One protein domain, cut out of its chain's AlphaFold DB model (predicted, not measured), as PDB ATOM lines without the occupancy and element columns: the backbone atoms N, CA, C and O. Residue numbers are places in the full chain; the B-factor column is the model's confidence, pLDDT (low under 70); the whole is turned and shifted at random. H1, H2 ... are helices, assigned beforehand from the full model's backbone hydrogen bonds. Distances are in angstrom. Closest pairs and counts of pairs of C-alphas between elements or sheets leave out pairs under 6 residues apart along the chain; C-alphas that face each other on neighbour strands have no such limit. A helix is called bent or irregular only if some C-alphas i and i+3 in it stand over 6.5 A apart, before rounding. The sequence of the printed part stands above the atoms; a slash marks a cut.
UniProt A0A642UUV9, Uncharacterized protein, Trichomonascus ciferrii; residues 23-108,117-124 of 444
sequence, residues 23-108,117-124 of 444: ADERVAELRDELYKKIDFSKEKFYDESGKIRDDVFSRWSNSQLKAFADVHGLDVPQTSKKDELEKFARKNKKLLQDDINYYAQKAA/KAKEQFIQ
ATOM      1  N   ALA A  23     -65.093 -52.391 -25.904       49.41
ATOM      2  CA  ALA A  23     -64.630 -51.362 -26.833       49.41
ATOM      3  C   ALA A  23     -63.097 -51.280 -26.865       49.41
ATOM      4  O   ALA A  23     -62.529 -51.206 -27.953       49.41
ATOM      5  N   ASP A  24     -62.432 -51.368 -25.710       58.78
ATOM      6  CA  ASP A  24     -60.968 -51.381 -25.622       58.78
ATOM      7  C   ASP A  24     -60.358 -52.643 -26.263       58.78
ATOM      8  O   ASP A  24     -59.370 -52.551 -26.998       58.78
ATOM      9  N   GLU A  25     -60.981 -53.811 -26.071       64.19
ATOM     10  CA  GLU A  25     -60.603 -55.055 -26.758       64.19
ATOM     11  C   GLU A  25     -60.801 -54.954 -28.277       64.19
ATOM     12  O   GLU A  25     -59.892 -55.273 -29.045       64.19
ATOM     13  N   ARG A  26     -61.939 -54.417 -28.731       66.19
ATOM     14  CA  ARG A  26     -62.224 -54.235 -30.161       66.19
ATOM     15  C   ARG A  26     -61.285 -53.228 -30.826       66.19
ATOM     16  O   ARG A  26     -60.870 -53.431 -31.965       66.19
ATOM     17  N   VAL A  27     -60.921 -52.146 -30.138       68.69
ATOM     18  CA  VAL A  27     -59.915 -51.189 -30.626       68.69
ATOM     19  C   VAL A  27     -58.549 -51.868 -30.743       68.69
ATOM     20  O   VAL A  27     -57.852 -51.652 -31.735       68.69
ATOM     21  N   ALA A  28     -58.175 -52.728 -29.792       69.25
ATOM     22  CA  ALA A  28     -56.937 -53.501 -29.870       69.25
ATOM     23  C   ALA A  28     -56.933 -54.503 -31.044       69.25
ATOM     24  O   ALA A  28     -55.927 -54.607 -31.750       69.25
ATOM     25  N   GLU A  29     -58.052 -55.185 -31.304       73.12
ATOM     26  CA  GLU A  29     -58.220 -56.074 -32.465       73.12
ATOM     27  C   GLU A  29     -58.122 -55.316 -33.796       73.12
ATOM     28  O   GLU A  29     -57.415 -55.744 -34.710       73.12
ATOM     29  N   LEU A  30     -58.769 -54.152 -33.908       75.56
ATOM     30  CA  LEU A  30     -58.706 -53.328 -35.118       75.56
ATOM     31  C   LEU A  30     -57.297 -52.772 -35.367       75.56
ATOM     32  O   LEU A  30     -56.844 -52.740 -36.515       75.56
ATOM     33  N   ARG A  31     -56.571 -52.384 -34.307       76.19
ATOM     34  CA  ARG A  31     -55.148 -52.019 -34.411       76.19
ATOM     35  C   ARG A  31     -54.315 -53.198 -34.910       76.19
ATOM     36  O   ARG A  31     -53.503 -53.032 -35.819       76.19
ATOM     37  N   ASP A  32     -54.556 -54.403 -34.400       74.50
ATOM     38  CA  ASP A  32     -53.867 -55.609 -34.868       74.50
ATOM     39  C   ASP A  32     -54.127 -55.901 -36.351       74.50
ATOM     40  O   ASP A  32     -53.200 -56.243 -37.089       74.50
ATOM     41  N   GLU A  33     -55.375 -55.784 -36.806       79.19
ATOM     42  CA  GLU A  33     -55.734 -55.984 -38.210       79.19
ATOM     43  C   GLU A  33     -55.109 -54.944 -39.141       79.19
ATOM     44  O   GLU A  33     -54.651 -55.298 -40.233       79.19
ATOM     45  N   LEU A  34     -55.069 -53.679 -38.717       80.88
ATOM     46  CA  LEU A  34     -54.387 -52.612 -39.443       80.88
ATOM     47  C   LEU A  34     -52.903 -52.947 -39.604       80.88
ATOM     48  O   LEU A  34     -52.379 -52.950 -40.721       80.88
ATOM     49  N   TYR A  35     -52.235 -53.281 -38.501       77.38
ATOM     50  CA  TYR A  35     -50.795 -53.502 -38.503       77.38
ATOM     51  C   TYR A  35     -50.378 -54.802 -39.203       77.38
ATOM     52  O   TYR A  35     -49.315 -54.825 -39.817       77.38
ATOM     53  N   LYS A  36     -51.230 -55.837 -39.257       76.88
ATOM     54  CA  LYS A  36     -51.013 -57.026 -40.113       76.88
ATOM     55  C   LYS A  36     -50.926 -56.687 -41.604       76.88
ATOM     56  O   LYS A  36     -50.255 -57.392 -42.353       76.88
ATOM     57  N   LYS A  37     -51.634 -55.641 -42.042       76.69
ATOM     58  CA  LYS A  37     -51.691 -55.207 -43.448       76.69
ATOM     59  C   LYS A  37     -50.550 -54.260 -43.821       76.69
ATOM     60  O   LYS A  37     -50.414 -53.920 -44.994       76.69
ATOM     61  N   ILE A  38     -49.762 -53.800 -42.851       76.31
ATOM     62  CA  ILE A  38     -48.618 -52.915 -43.073       76.31
ATOM     63  C   ILE A  38     -47.346 -53.765 -43.070       76.31
ATOM     64  O   ILE A  38     -47.061 -54.492 -42.122       76.31
ATOM     65  N   ASP A  39     -46.561 -53.671 -44.142       68.88
ATOM     66  CA  ASP A  39     -45.284 -54.373 -44.233       68.88
ATOM     67  C   ASP A  39     -44.184 -53.582 -43.516       68.88
ATOM     68  O   ASP A  39     -43.448 -52.794 -44.115       68.88
ATOM     69  N   PHE A  40     -44.054 -53.813 -42.210       67.69
ATOM     70  CA  PHE A  40     -43.008 -53.196 -41.395       67.69
ATOM     71  C   PHE A  40     -41.597 -53.733 -41.684       67.69
ATOM     72  O   PHE A  40     -40.611 -53.241 -41.132       67.69
ATOM     73  N   SER A  41     -41.466 -54.746 -42.547       58.19
ATOM     74  CA  SER A  41     -40.185 -55.388 -42.833       58.19
ATOM     75  C   SER A  41     -39.379 -54.684 -43.929       58.19
ATOM     76  O   SER A  41     -38.173 -54.912 -44.055       58.19
ATOM     77  N   LYS A  42     -39.992 -53.813 -44.734       59.72
ATOM     78  CA  LYS A  42     -39.344 -53.299 -45.949       59.72
ATOM     79  C   LYS A  42     -38.511 -52.027 -45.770       59.72
ATOM     80  O   LYS A  42     -37.836 -51.639 -46.717       59.72
ATOM     81  N   GLU A  43     -38.488 -51.386 -44.594       61.38
ATOM     82  CA  GLU A  43     -38.039 -49.981 -44.501       61.38
ATOM     83  C   GLU A  43     -37.346 -49.608 -43.190       61.38
ATOM     84  O   GLU A  43     -37.461 -50.325 -42.201       61.38
ATOM     85  N   LYS A  44     -36.648 -48.462 -43.174       69.50
ATOM     86  CA  LYS A  44     -36.275 -47.768 -41.931       69.50
ATOM     87  C   LYS A  44     -37.534 -47.075 -41.398       69.50
ATOM     88  O   LYS A  44     -38.059 -46.214 -42.084       69.50
ATOM     89  N   PHE A  45     -38.072 -47.419 -40.236       74.81
ATOM     90  CA  PHE A  45     -39.249 -46.702 -39.697       74.81
ATOM     91  C   PHE A  45     -38.869 -45.421 -38.959       74.81
ATOM     92  O   PHE A  45     -39.623 -44.447 -38.945       74.81
ATOM     93  N   TYR A  46     -37.655 -45.418 -38.423       76.62
ATOM     94  CA  TYR A  46     -37.105 -44.351 -37.611       76.62
ATOM     95  C   TYR A  46     -35.998 -43.618 -38.363       76.62
ATOM     96  O   TYR A  46     -35.250 -44.222 -39.140       76.62
ATOM     97  N   ASP A  47     -35.915 -42.310 -38.153       77.06
ATOM     98  CA  ASP A  47     -34.721 -41.543 -38.479       77.06
ATOM     99  C   ASP A  47     -33.623 -41.753 -37.420       77.06
ATOM    100  O   ASP A  47     -33.782 -42.487 -36.442       77.06
ATOM    101  N   GLU A  48     -32.475 -41.107 -37.621       70.75
ATOM    102  CA  GLU A  48     -31.333 -41.204 -36.705       70.75
ATOM    103  C   GLU A  48     -31.609 -40.603 -35.318       70.75
ATOM    104  O   GLU A  48     -30.885 -40.916 -34.375       70.75
ATOM    105  N   SER A  49     -32.659 -39.782 -35.191       67.06
ATOM    106  CA  SER A  49     -33.131 -39.201 -33.931       67.06
ATOM    107  C   SER A  49     -34.194 -40.054 -33.234       67.06
ATOM    108  O   SER A  49     -34.732 -39.642 -32.212       67.06
ATOM    109  N   GLY A  50     -34.514 -41.242 -33.766       68.75
ATOM    110  CA  GLY A  50     -35.530 -42.128 -33.193       68.75
ATOM    111  C   GLY A  50     -36.963 -41.669 -33.430       68.75
ATOM    112  O   GLY A  50     -37.883 -42.249 -32.858       68.75
ATOM    113  N   LYS A  51     -37.180 -40.666 -34.289       77.38
ATOM    114  CA  LYS A  51     -38.518 -40.215 -34.678       77.38
ATOM    115  C   LYS A  51     -39.001 -41.009 -35.882       77.38
ATOM    116  O   LYS A  51     -38.220 -41.358 -36.767       77.38
ATOM    117  N   ILE A  52     -40.306 -41.270 -35.937       79.19
ATOM    118  CA  ILE A  52     -40.931 -41.856 -37.127       79.19
ATOM    119  C   ILE A  52     -40.683 -40.927 -38.313       79.19
ATOM    120  O   ILE A  52     -41.012 -39.736 -38.246       79.19
ATOM    121  N   ARG A  53     -40.108 -41.477 -39.388       81.88
ATOM    122  CA  ARG A  53     -39.834 -40.702 -40.599       81.88
ATOM    123  C   ARG A  53     -41.140 -40.192 -41.189       81.88
ATOM    124  O   ARG A  53     -42.132 -40.916 -41.261       81.88
ATOM    125  N   ASP A  54     -41.133 -38.955 -41.671       78.12
ATOM    126  CA  ASP A  54     -42.363 -38.357 -42.181       78.12
ATOM    127  C   ASP A  54     -42.891 -39.102 -43.430       78.12
ATOM    128  O   ASP A  54     -44.096 -39.124 -43.661       78.12
ATOM    129  N   ASP A  55     -42.027 -39.768 -44.209       84.06
ATOM    130  CA  ASP A  55     -42.401 -40.543 -45.405       84.06
ATOM    131  C   ASP A  55     -43.077 -41.897 -45.117       84.06
ATOM    132  O   ASP A  55     -43.543 -42.535 -46.060       84.06
ATOM    133  N   VAL A  56     -43.181 -42.328 -43.852       84.00
ATOM    134  CA  VAL A  56     -43.803 -43.616 -43.476       84.00
ATOM    135  C   VAL A  56     -45.250 -43.713 -43.966       84.00
ATOM    136  O   VAL A  56     -45.660 -44.746 -44.493       84.00
ATOM    137  N   PHE A  57     -46.011 -42.621 -43.872       87.19
ATOM    138  CA  PHE A  57     -47.421 -42.596 -44.269       87.19
ATOM    139  C   PHE A  57     -47.639 -42.531 -45.784       87.19
ATOM    140  O   PHE A  57     -48.710 -42.902 -46.254       87.19
ATOM    141  N   SER A  58     -46.641 -42.122 -46.577       86.31
ATOM    142  CA  SER A  58     -46.818 -41.971 -48.033       86.31
ATOM    143  C   SER A  58     -46.999 -43.286 -48.780       86.31
ATOM    144  O   SER A  58     -47.481 -43.320 -49.917       86.31
ATOM    145  N   ARG A  59     -46.631 -44.383 -48.122       81.19
ATOM    146  CA  ARG A  59     -46.726 -45.747 -48.642       81.19
ATOM    147  C   ARG A  59     -47.993 -46.460 -48.188       81.19
ATOM    148  O   ARG A  59     -48.275 -47.557 -48.658       81.19
ATOM    149  N   TRP A  60     -48.757 -45.840 -47.291       87.25
ATOM    150  CA  TRP A  60     -50.025 -46.376 -46.837       87.25
ATOM    151  C   TRP A  60     -51.099 -46.058 -47.879       87.25
ATOM    152  O   TRP A  60     -51.169 -44.965 -48.442       87.25
ATOM    153  N   SER A  61     -51.943 -47.042 -48.157       88.56
ATOM    154  CA  SER A  61     -53.148 -46.862 -48.960       88.56
ATOM    155  C   SER A  61     -54.142 -45.940 -48.249       88.56
ATOM    156  O   SER A  61     -54.146 -45.832 -47.021       88.56
ATOM    157  N   ASN A  62     -55.065 -45.338 -49.008       88.12
ATOM    158  CA  ASN A  62     -56.153 -44.537 -48.432       88.12
ATOM    159  C   ASN A  62     -56.940 -45.323 -47.370       88.12
ATOM    160  O   ASN A  62     -57.375 -44.745 -46.381       88.12
ATOM    161  N   SER A  63     -57.099 -46.639 -47.555       87.75
ATOM    162  CA  SER A  63     -57.768 -47.509 -46.581       87.75
ATOM    163  C   SER A  63     -56.970 -47.652 -45.281       87.75
ATOM    164  O   SER A  63     -57.566 -47.583 -44.214       87.75
ATOM    165  N   GLN A  64     -55.641 -47.786 -45.345       89.00
ATOM    166  CA  GLN A  64     -54.783 -47.861 -44.155       89.00
ATOM    167  C   GLN A  64     -54.731 -46.530 -43.396       89.00
ATOM    168  O   GLN A  64     -54.792 -46.528 -42.172       89.00
ATOM    169  N   LEU A  65     -54.660 -45.399 -44.105       89.69
ATOM    170  CA  LEU A  65     -54.665 -44.068 -43.483       89.69
ATOM    171  C   LEU A  65     -55.999 -43.758 -42.790       89.69
ATOM    172  O   LEU A  65     -56.005 -43.174 -41.710       89.69
ATOM    173  N   LYS A  66     -57.122 -44.177 -43.387       88.56
ATOM    174  CA  LYS A  66     -58.450 -44.068 -42.767       88.56
ATOM    175  C   LYS A  66     -58.585 -44.986 -41.558       88.56
ATOM    176  O   LYS A  66     -58.929 -44.510 -40.490       88.56
ATOM    177  N   ALA A  67     -58.198 -46.253 -41.696       86.94
ATOM    178  CA  ALA A  67     -58.214 -47.197 -40.584       86.94
ATOM    179  C   ALA A  67     -57.351 -46.715 -39.406       86.94
ATOM    180  O   ALA A  67     -57.755 -46.869 -38.263       86.94
ATOM    181  N   PHE A  68     -56.205 -46.078 -39.667       88.44
ATOM    182  CA  PHE A  68     -55.392 -45.431 -38.633       88.44
ATOM    183  C   PHE A  68     -56.129 -44.298 -37.919       88.44
ATOM    184  O   PHE A  68     -56.074 -44.205 -36.698       88.44
ATOM    185  N   ALA A  69     -56.842 -43.448 -38.656       87.94
ATOM    186  CA  ALA A  69     -57.675 -42.428 -38.037       87.94
ATOM    187  C   ALA A  69     -58.786 -43.061 -37.176       87.94
ATOM    188  O   ALA A  69     -58.924 -42.716 -36.002       87.94
ATOM    189  N   ASP A  70     -59.485 -44.062 -37.714       85.81
ATOM    190  CA  ASP A  70     -60.598 -44.747 -37.052       85.81
ATOM    191  C   ASP A  70     -60.169 -45.424 -35.734       85.81
ATOM    192  O   ASP A  70     -60.805 -45.220 -34.699       85.81
ATOM    193  N   VAL A  71     -59.054 -46.175 -35.719       84.31
ATOM    194  CA  VAL A  71     -58.561 -46.872 -34.503       84.31
ATOM    195  C   VAL A  71     -58.053 -45.933 -33.409       84.31
ATOM    196  O   VAL A  71     -57.864 -46.347 -32.260       84.31
ATOM    197  N   HIS A  72     -57.820 -44.672 -33.763       84.81
ATOM    198  CA  HIS A  72     -57.422 -43.617 -32.843       84.81
ATOM    199  C   HIS A  72     -58.558 -42.635 -32.526       84.81
ATOM    200  O   HIS A  72     -58.323 -41.648 -31.831       84.81
ATOM    201  N   GLY A  73     -59.783 -42.900 -32.999       83.38
ATOM    202  CA  GLY A  73     -60.944 -42.038 -32.761       83.38
ATOM    203  C   GLY A  73     -60.816 -40.659 -33.412       83.38
ATOM    204  O   GLY A  73     -61.355 -39.675 -32.905       83.38
ATOM    205  N   LEU A  74     -60.057 -40.571 -34.501       84.88
ATOM    206  CA  LEU A  74     -59.816 -39.345 -35.242       84.88
ATOM    207  C   LEU A  74     -60.834 -39.217 -36.381       84.88
ATOM    208  O   LEU A  74     -60.883 -40.066 -37.265       84.88
ATOM    209  N   ASP A  75     -61.617 -38.136 -36.382       83.75
ATOM    210  CA  ASP A  75     -62.605 -37.890 -37.436       83.75
ATOM    211  C   ASP A  75     -61.930 -37.404 -38.725       83.75
ATOM    212  O   ASP A  75     -61.202 -36.402 -38.737       83.75
ATOM    213  N   VAL A  76     -62.161 -38.135 -39.815       79.88
ATOM    214  CA  VAL A  76     -61.604 -37.853 -41.134       79.88
ATOM    215  C   VAL A  76     -62.700 -38.017 -42.191       79.88
ATOM    216  O   VAL A  76     -63.275 -39.103 -42.312       79.88
ATOM    217  N   PRO A  77     -62.982 -36.982 -43.008       79.12
ATOM    218  CA  PRO A  77     -64.009 -37.061 -44.039       79.12
ATOM    219  C   PRO A  77     -63.789 -38.236 -44.997       79.12
ATOM    220  O   PRO A  77     -62.707 -38.435 -45.554       79.12
ATOM    221  N   GLN A  78     -64.849 -38.999 -45.272       68.81
ATOM    222  CA  GLN A  78     -64.752 -40.173 -46.150       68.81
ATOM    223  C   GLN A  78     -64.356 -39.825 -47.593       68.81
ATOM    224  O   GLN A  78     -63.791 -40.664 -48.300       68.81
ATOM    225  N   THR A  79     -64.594 -38.584 -48.013       79.19
ATOM    226  CA  THR A  79     -64.223 -38.038 -49.325       79.19
ATOM    227  C   THR A  79     -62.796 -37.478 -49.383       79.19
ATOM    228  O   THR A  79     -62.380 -37.035 -50.456       79.19
ATOM    229  N   SER A  80     -62.037 -37.501 -48.280       85.31
ATOM    230  CA  SER A  80     -60.676 -36.957 -48.235       85.31
ATOM    231  C   SER A  80     -59.740 -37.631 -49.236       85.31
ATOM    232  O   SER A  80     -59.721 -38.857 -49.399       85.31
ATOM    233  N   LYS A  81     -58.937 -36.797 -49.902       89.44
ATOM    234  CA  LYS A  81     -57.936 -37.230 -50.885       89.44
ATOM    235  C   LYS A  81     -56.678 -37.751 -50.187       89.44
ATOM    236  O   LYS A  81     -56.419 -37.423 -49.032       89.44
ATOM    237  N   LYS A  82     -55.864 -38.533 -50.907       89.81
ATOM    238  CA  LYS A  82     -54.646 -39.168 -50.366       89.81
ATOM    239  C   LYS A  82     -53.725 -38.174 -49.648       89.81
ATOM    240  O   LYS A  82     -53.355 -38.419 -48.508       89.81
ATOM    241  N   ASP A  83     -53.432 -37.033 -50.265       88.69
ATOM    242  CA  ASP A  83     -52.519 -36.032 -49.694       88.69
ATOM    243  C   ASP A  83     -53.039 -35.433 -48.374       88.69
ATOM    244  O   ASP A  83     -52.264 -35.145 -47.461       88.69
ATOM    245  N   GLU A  84     -54.361 -35.281 -48.240       87.69
ATOM    246  CA  GLU A  84     -55.001 -34.810 -47.007       87.69
ATOM    247  C   GLU A  84     -54.904 -35.864 -45.901       87.69
ATOM    248  O   GLU A  84     -54.550 -35.529 -44.771       87.69
ATOM    249  N   LEU A  85     -55.146 -37.136 -46.243       88.81
ATOM    250  CA  LEU A  85     -55.002 -38.276 -45.335       88.81
ATOM    251  C   LEU A  85     -53.551 -38.439 -44.858       88.81
ATOM    252  O   LEU A  85     -53.309 -38.642 -43.669       88.81
ATOM    253  N   GLU A  86     -52.574 -38.298 -45.756       90.31
ATOM    254  CA  GLU A  86     -51.149 -38.354 -45.414       90.31
ATOM    255  C   GLU A  86     -50.753 -37.203 -44.486       90.31
ATOM    256  O   GLU A  86     -50.091 -37.418 -43.469       90.31
ATOM    257  N   LYS A  87     -51.173 -35.971 -44.802       87.75
ATOM    258  CA  LYS A  87     -50.907 -34.796 -43.961       87.75
ATOM    259  C   LYS A  87     -51.538 -34.950 -42.578       87.75
ATOM    260  O   LYS A  87     -50.917 -34.593 -41.574       87.75
ATOM    261  N   PHE A  88     -52.746 -35.503 -42.523       88.25
ATOM    262  CA  PHE A  88     -53.449 -35.789 -41.282       88.25
ATOM    263  C   PHE A  88     -52.723 -36.841 -40.436       88.25
ATOM    264  O   PHE A  88     -52.480 -36.617 -39.249       88.25
ATOM    265  N   ALA A  89     -52.302 -37.952 -41.042       87.25
ATOM    266  CA  ALA A  89     -51.563 -39.002 -40.352       87.25
ATOM    267  C   ALA A  89     -50.192 -38.508 -39.851       87.25
ATOM    268  O   ALA A  89     -49.844 -38.727 -38.692       87.25
ATOM    269  N   ARG A  90     -49.464 -37.718 -40.659       87.62
ATOM    270  CA  ARG A  90     -48.200 -37.066 -40.254       87.62
ATOM    271  C   ARG A  90     -48.375 -36.161 -39.034       87.62
ATOM    272  O   ARG A  90     -47.534 -36.183 -38.138       87.62
ATOM    273  N   LYS A  91     -49.475 -35.400 -38.963       86.88
ATOM    274  CA  LYS A  91     -49.802 -34.554 -37.799       86.88
ATOM    275  C   LYS A  91     -50.020 -35.378 -36.524       86.88
ATOM    276  O   LYS A  91     -49.724 -34.895 -35.436       86.88
ATOM    277  N   ASN A  92     -50.483 -36.621 -36.661       85.75
ATOM    278  CA  ASN A  92     -50.784 -37.541 -35.563       85.75
ATOM    279  C   ASN A  92     -49.740 -38.664 -35.403       85.75
ATOM    280  O   ASN A  92     -50.008 -39.671 -34.750       85.75
ATOM    281  N   LYS A  93     -48.523 -38.497 -35.945       85.81
ATOM    282  CA  LYS A  93     -47.469 -39.531 -35.941       85.81
ATOM    283  C   LYS A  93     -47.080 -40.057 -34.556       85.81
ATOM    284  O   LYS A  93     -46.581 -41.172 -34.445       85.81
ATOM    285  N   LYS A  94     -47.333 -39.280 -33.498       80.12
ATOM    286  CA  LYS A  94     -47.123 -39.707 -32.111       80.12
ATOM    287  C   LYS A  94     -47.993 -40.910 -31.728       80.12
ATOM    288  O   LYS A  94     -47.524 -41.765 -30.998       80.12
ATOM    289  N   LEU A  95     -49.201 -41.029 -32.276       83.12
ATOM    290  CA  LEU A  95     -50.086 -42.166 -31.997       83.12
ATOM    291  C   LEU A  95     -49.531 -43.472 -32.577       83.12
ATOM    292  O   LEU A  95     -49.560 -44.502 -31.914       83.12
ATOM    293  N   LEU A  96     -48.921 -43.401 -33.765       80.19
ATOM    294  CA  LEU A  96     -48.191 -44.529 -34.342       80.19
ATOM    295  C   LEU A  96     -46.963 -44.895 -33.492       80.19
ATOM    296  O   LEU A  96     -46.675 -46.072 -33.300       80.19
ATOM    297  N   GLN A  97     -46.249 -43.898 -32.963       76.12
ATOM    298  CA  GLN A  97     -45.134 -44.129 -32.042       76.12
ATOM    299  C   GLN A  97     -45.601 -44.834 -30.765       76.12
ATOM    300  O   GLN A  97     -44.966 -45.795 -30.337       76.12
ATOM    301  N   ASP A  98     -46.704 -44.373 -30.177       74.69
ATOM    302  CA  ASP A  98     -47.276 -44.933 -28.956       74.69
ATOM    303  C   ASP A  98     -47.761 -46.372 -29.181       74.69
ATOM    304  O   ASP A  98     -47.490 -47.237 -28.351       74.69
ATOM    305  N   ASP A  99     -48.377 -46.662 -30.330       75.12
ATOM    306  CA  ASP A  99     -48.766 -48.022 -30.700       75.12
ATOM    307  C   ASP A  99     -47.549 -48.932 -30.873       75.12
ATOM    308  O   ASP A  99     -47.505 -50.011 -30.280       75.12
ATOM    309  N   ILE A 100     -46.517 -48.506 -31.613       72.38
ATOM    310  CA  ILE A 100     -45.293 -49.308 -31.758       72.38
ATOM    311  C   ILE A 100     -44.646 -49.557 -30.387       72.38
ATOM    312  O   ILE A 100     -44.221 -50.681 -30.114       72.38
ATOM    313  N   ASN A 101     -44.629 -48.557 -29.499       67.06
ATOM    314  CA  ASN A 101     -44.117 -48.690 -28.134       67.06
ATOM    315  C   ASN A 101     -44.951 -49.681 -27.301       67.06
ATOM    316  O   ASN A 101     -44.388 -50.560 -26.645       67.06
ATOM    317  N   TYR A 102     -46.280 -49.567 -27.350       67.94
ATOM    318  CA  TYR A 102     -47.221 -50.456 -26.664       67.94
ATOM    319  C   TYR A 102     -47.035 -51.909 -27.112       67.94
ATOM    320  O   TYR A 102     -46.881 -52.807 -26.281       67.94
ATOM    321  N   TYR A 103     -46.950 -52.145 -28.423       61.88
ATOM    322  CA  TYR A 103     -46.697 -53.475 -28.966       61.88
ATOM    323  C   TYR A 103     -45.281 -53.973 -28.663       61.88
ATOM    324  O   TYR A 103     -45.113 -55.152 -28.364       61.88
ATOM    325  N   ALA A 104     -44.261 -53.110 -28.665       59.28
ATOM    326  CA  ALA A 104     -42.897 -53.497 -28.307       59.28
ATOM    327  C   ALA A 104     -42.787 -53.990 -26.852       59.28
ATOM    328  O   ALA A 104     -42.031 -54.931 -26.596       59.28
ATOM    329  N   GLN A 105     -43.545 -53.388 -25.928       54.75
ATOM    330  CA  GLN A 105     -43.577 -53.759 -24.510       54.75
ATOM    331  C   GLN A 105     -44.468 -54.980 -24.226       54.75
ATOM    332  O   GLN A 105     -44.056 -55.865 -23.481       54.75
ATOM    333  N   LYS A 106     -45.662 -55.064 -24.834       54.53
ATOM    334  CA  LYS A 106     -46.625 -56.160 -24.609       54.53
ATOM    335  C   LYS A 106     -46.258 -57.452 -25.359       54.53
ATOM    336  O   LYS A 106     -46.547 -58.543 -24.884       54.53
ATOM    337  N   ALA A 107     -45.559 -57.365 -26.495       49.31
ATOM    338  CA  ALA A 107     -45.131 -58.518 -27.302       49.31
ATOM    339  C   ALA A 107     -43.822 -59.176 -26.813       49.31
ATOM    340  O   ALA A 107     -42.988 -59.595 -27.624       49.31
ATOM    341  N   ALA A 108     -43.594 -59.220 -25.497       47.91
ATOM    342  CA  ALA A 108     -42.611 -60.125 -24.900       47.91
ATOM    343  C   ALA A 108     -43.168 -61.554 -24.741       47.91
ATOM    344  O   ALA A 108     -42.373 -62.474 -24.584       47.91
ATOM    345  N   LYS A 117     -39.364 -56.691 -37.176       69.50
ATOM    346  CA  LYS A 117     -38.324 -55.803 -37.713       69.50
ATOM    347  C   LYS A 117     -38.465 -54.348 -37.254       69.50
ATOM    348  O   LYS A 117     -37.461 -53.709 -36.950       69.50
ATOM    349  N   ALA A 118     -39.689 -53.816 -37.172       66.44
ATOM    350  CA  ALA A 118     -39.915 -52.476 -36.619       66.44
ATOM    351  C   ALA A 118     -39.553 -52.420 -35.127       66.44
ATOM    352  O   ALA A 118     -38.919 -51.460 -34.696       66.44
ATOM    353  N   LYS A 119     -39.862 -53.479 -34.366       67.81
ATOM    354  CA  LYS A 119     -39.428 -53.651 -32.972       67.81
ATOM    355  C   LYS A 119     -37.903 -53.678 -32.865       67.81
ATOM    356  O   LYS A 119     -37.346 -52.948 -32.054       67.81
ATOM    357  N   GLU A 120     -37.218 -54.468 -33.689       70.69
ATOM    358  CA  GLU A 120     -35.752 -54.522 -33.714       70.69
ATOM    359  C   GLU A 120     -35.131 -53.160 -34.041       70.69
ATOM    360  O   GLU A 120     -34.236 -52.719 -33.325       70.69
ATOM    361  N   GLN A 121     -35.632 -52.454 -35.060       72.31
ATOM    362  CA  GLN A 121     -35.153 -51.112 -35.410       72.31
ATOM    363  C   GLN A 121     -35.407 -50.092 -34.303       72.31
ATOM    364  O   GLN A 121     -34.529 -49.279 -34.006       72.31
ATOM    365  N   PHE A 122     -36.585 -50.134 -33.681       68.94
ATOM    366  CA  PHE A 122     -36.919 -49.274 -32.554       68.94
ATOM    367  C   PHE A 122     -35.985 -49.530 -31.370       68.94
ATOM    368  O   PHE A 122     -35.414 -48.588 -30.822       68.94
ATOM    369  N   ILE A 123     -35.772 -50.800 -31.007       68.69
ATOM    370  CA  ILE A 123     -34.862 -51.202 -29.929       68.69
ATOM    371  C   ILE A 123     -33.431 -50.760 -30.249       68.69
ATOM    372  O   ILE A 123     -32.775 -50.172 -29.394       68.69
ATOM    373  N   GLN A 124     -32.950 -50.996 -31.472       75.50
ATOM    374  CA  GLN A 124     -31.608 -50.593 -31.903       75.50
ATOM    375  C   GLN A 124     -31.423 -49.074 -31.836       75.50
ATOM    376  O   GLN A 124     -30.433 -48.602 -31.277       75.50
TER     377      GLN A 124
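What this domain is: This is residues 23 to 108 and 117 to 124 of the 444 residues of an uncharacterized protein of Trichomonascus ciferrii (UniProt A0A642UUV9). Helices H3 and H4 sit together at a tilt of 36 degrees, with H1 on H3 and the short H2 on H4; H5 sets off from the end of H4 and passes near H1, and H6 is set crosswise by residues 100 to 104 of H5. A long loop, residues 37 to 53, connects H1 to H2. The printed part has 94 residues with six named helices, H1 to H6 in order along the chain, and no named strand; the class is all helix. The whole is compact, with a radius of gyration of the C-alphas of 13.0 A, and spans 39 by 31 by 19 A.

How they stand to each other: H1, residues 23 to 36, touches H3, residues 62 to 71, closest at the C-alphas of Val 27 and Val 71, 6.0 A apart; they run opposite ways at a shallow tilt of 26 degrees. H2, residues 54 to 59, is close to H3 but not clearly touching, the closest C-alphas being those of Phe 57 and Leu 65, 7.4 A apart. H2 touches H4, residues 82 to 91, closest at the C-alphas of Phe 57 and Glu 86, 5.8 A apart; they run opposite ways at a shallow tilt of 34.9 degrees, only just short of steep. H3 and H4 touch, closest at the C-alphas of Asn 62 and Lys 82, 5.9 A apart, and run the same way at a tilt of 36 degrees, only just steep. H4 and H5, residues 93 to 106, meet only through their link. H1 and H5 are near each other, with 5 pairs of C-alphas within 10 A. H5, with residues 100 to 104 alone, only just touches H6, residues 117 to 124, with 3 pairs of C-alphas within 8 A; the closest are those of Ala 104 and Lys 119, 5.8 A apart, and the lines are about perpendicular at 88 degrees. Among the pairs that are apart are H1 and H4, and H3 and H6. In H1, H3, H4, H5 and H6 every O i to N i+4 pair is within hydrogen-bond range; in H2 0 of 2 are, beside 1 of 3 O i to N i+3 pairs.

Where its parts are: H1 begins at C-alpha 23 (-64.630, -51.362, -26.833) and is 19.8 A long from first to last C-alpha. H2 is irregular, but only just: C-alphas 54 and 57 are 6.9 A apart. H3 is 14.3 A long, H4 14.2 A and H5 20.1 A. H6 ends at C-alpha 124 (-31.608, -50.593, -31.903).

The domain as a whole: The two C-alphas farthest apart, those of Thr 79 and Ala 108, are 39.4 A apart. The link from H1 to H2 is long. Residues 109 to 116 are not printed, and C-alphas 108 and 117 are 14.2 A apart across the cut. The mean pLDDT of the printed part is 76.5; 28 residues are under 70, among them residues 23 to 28 and 101 to 108.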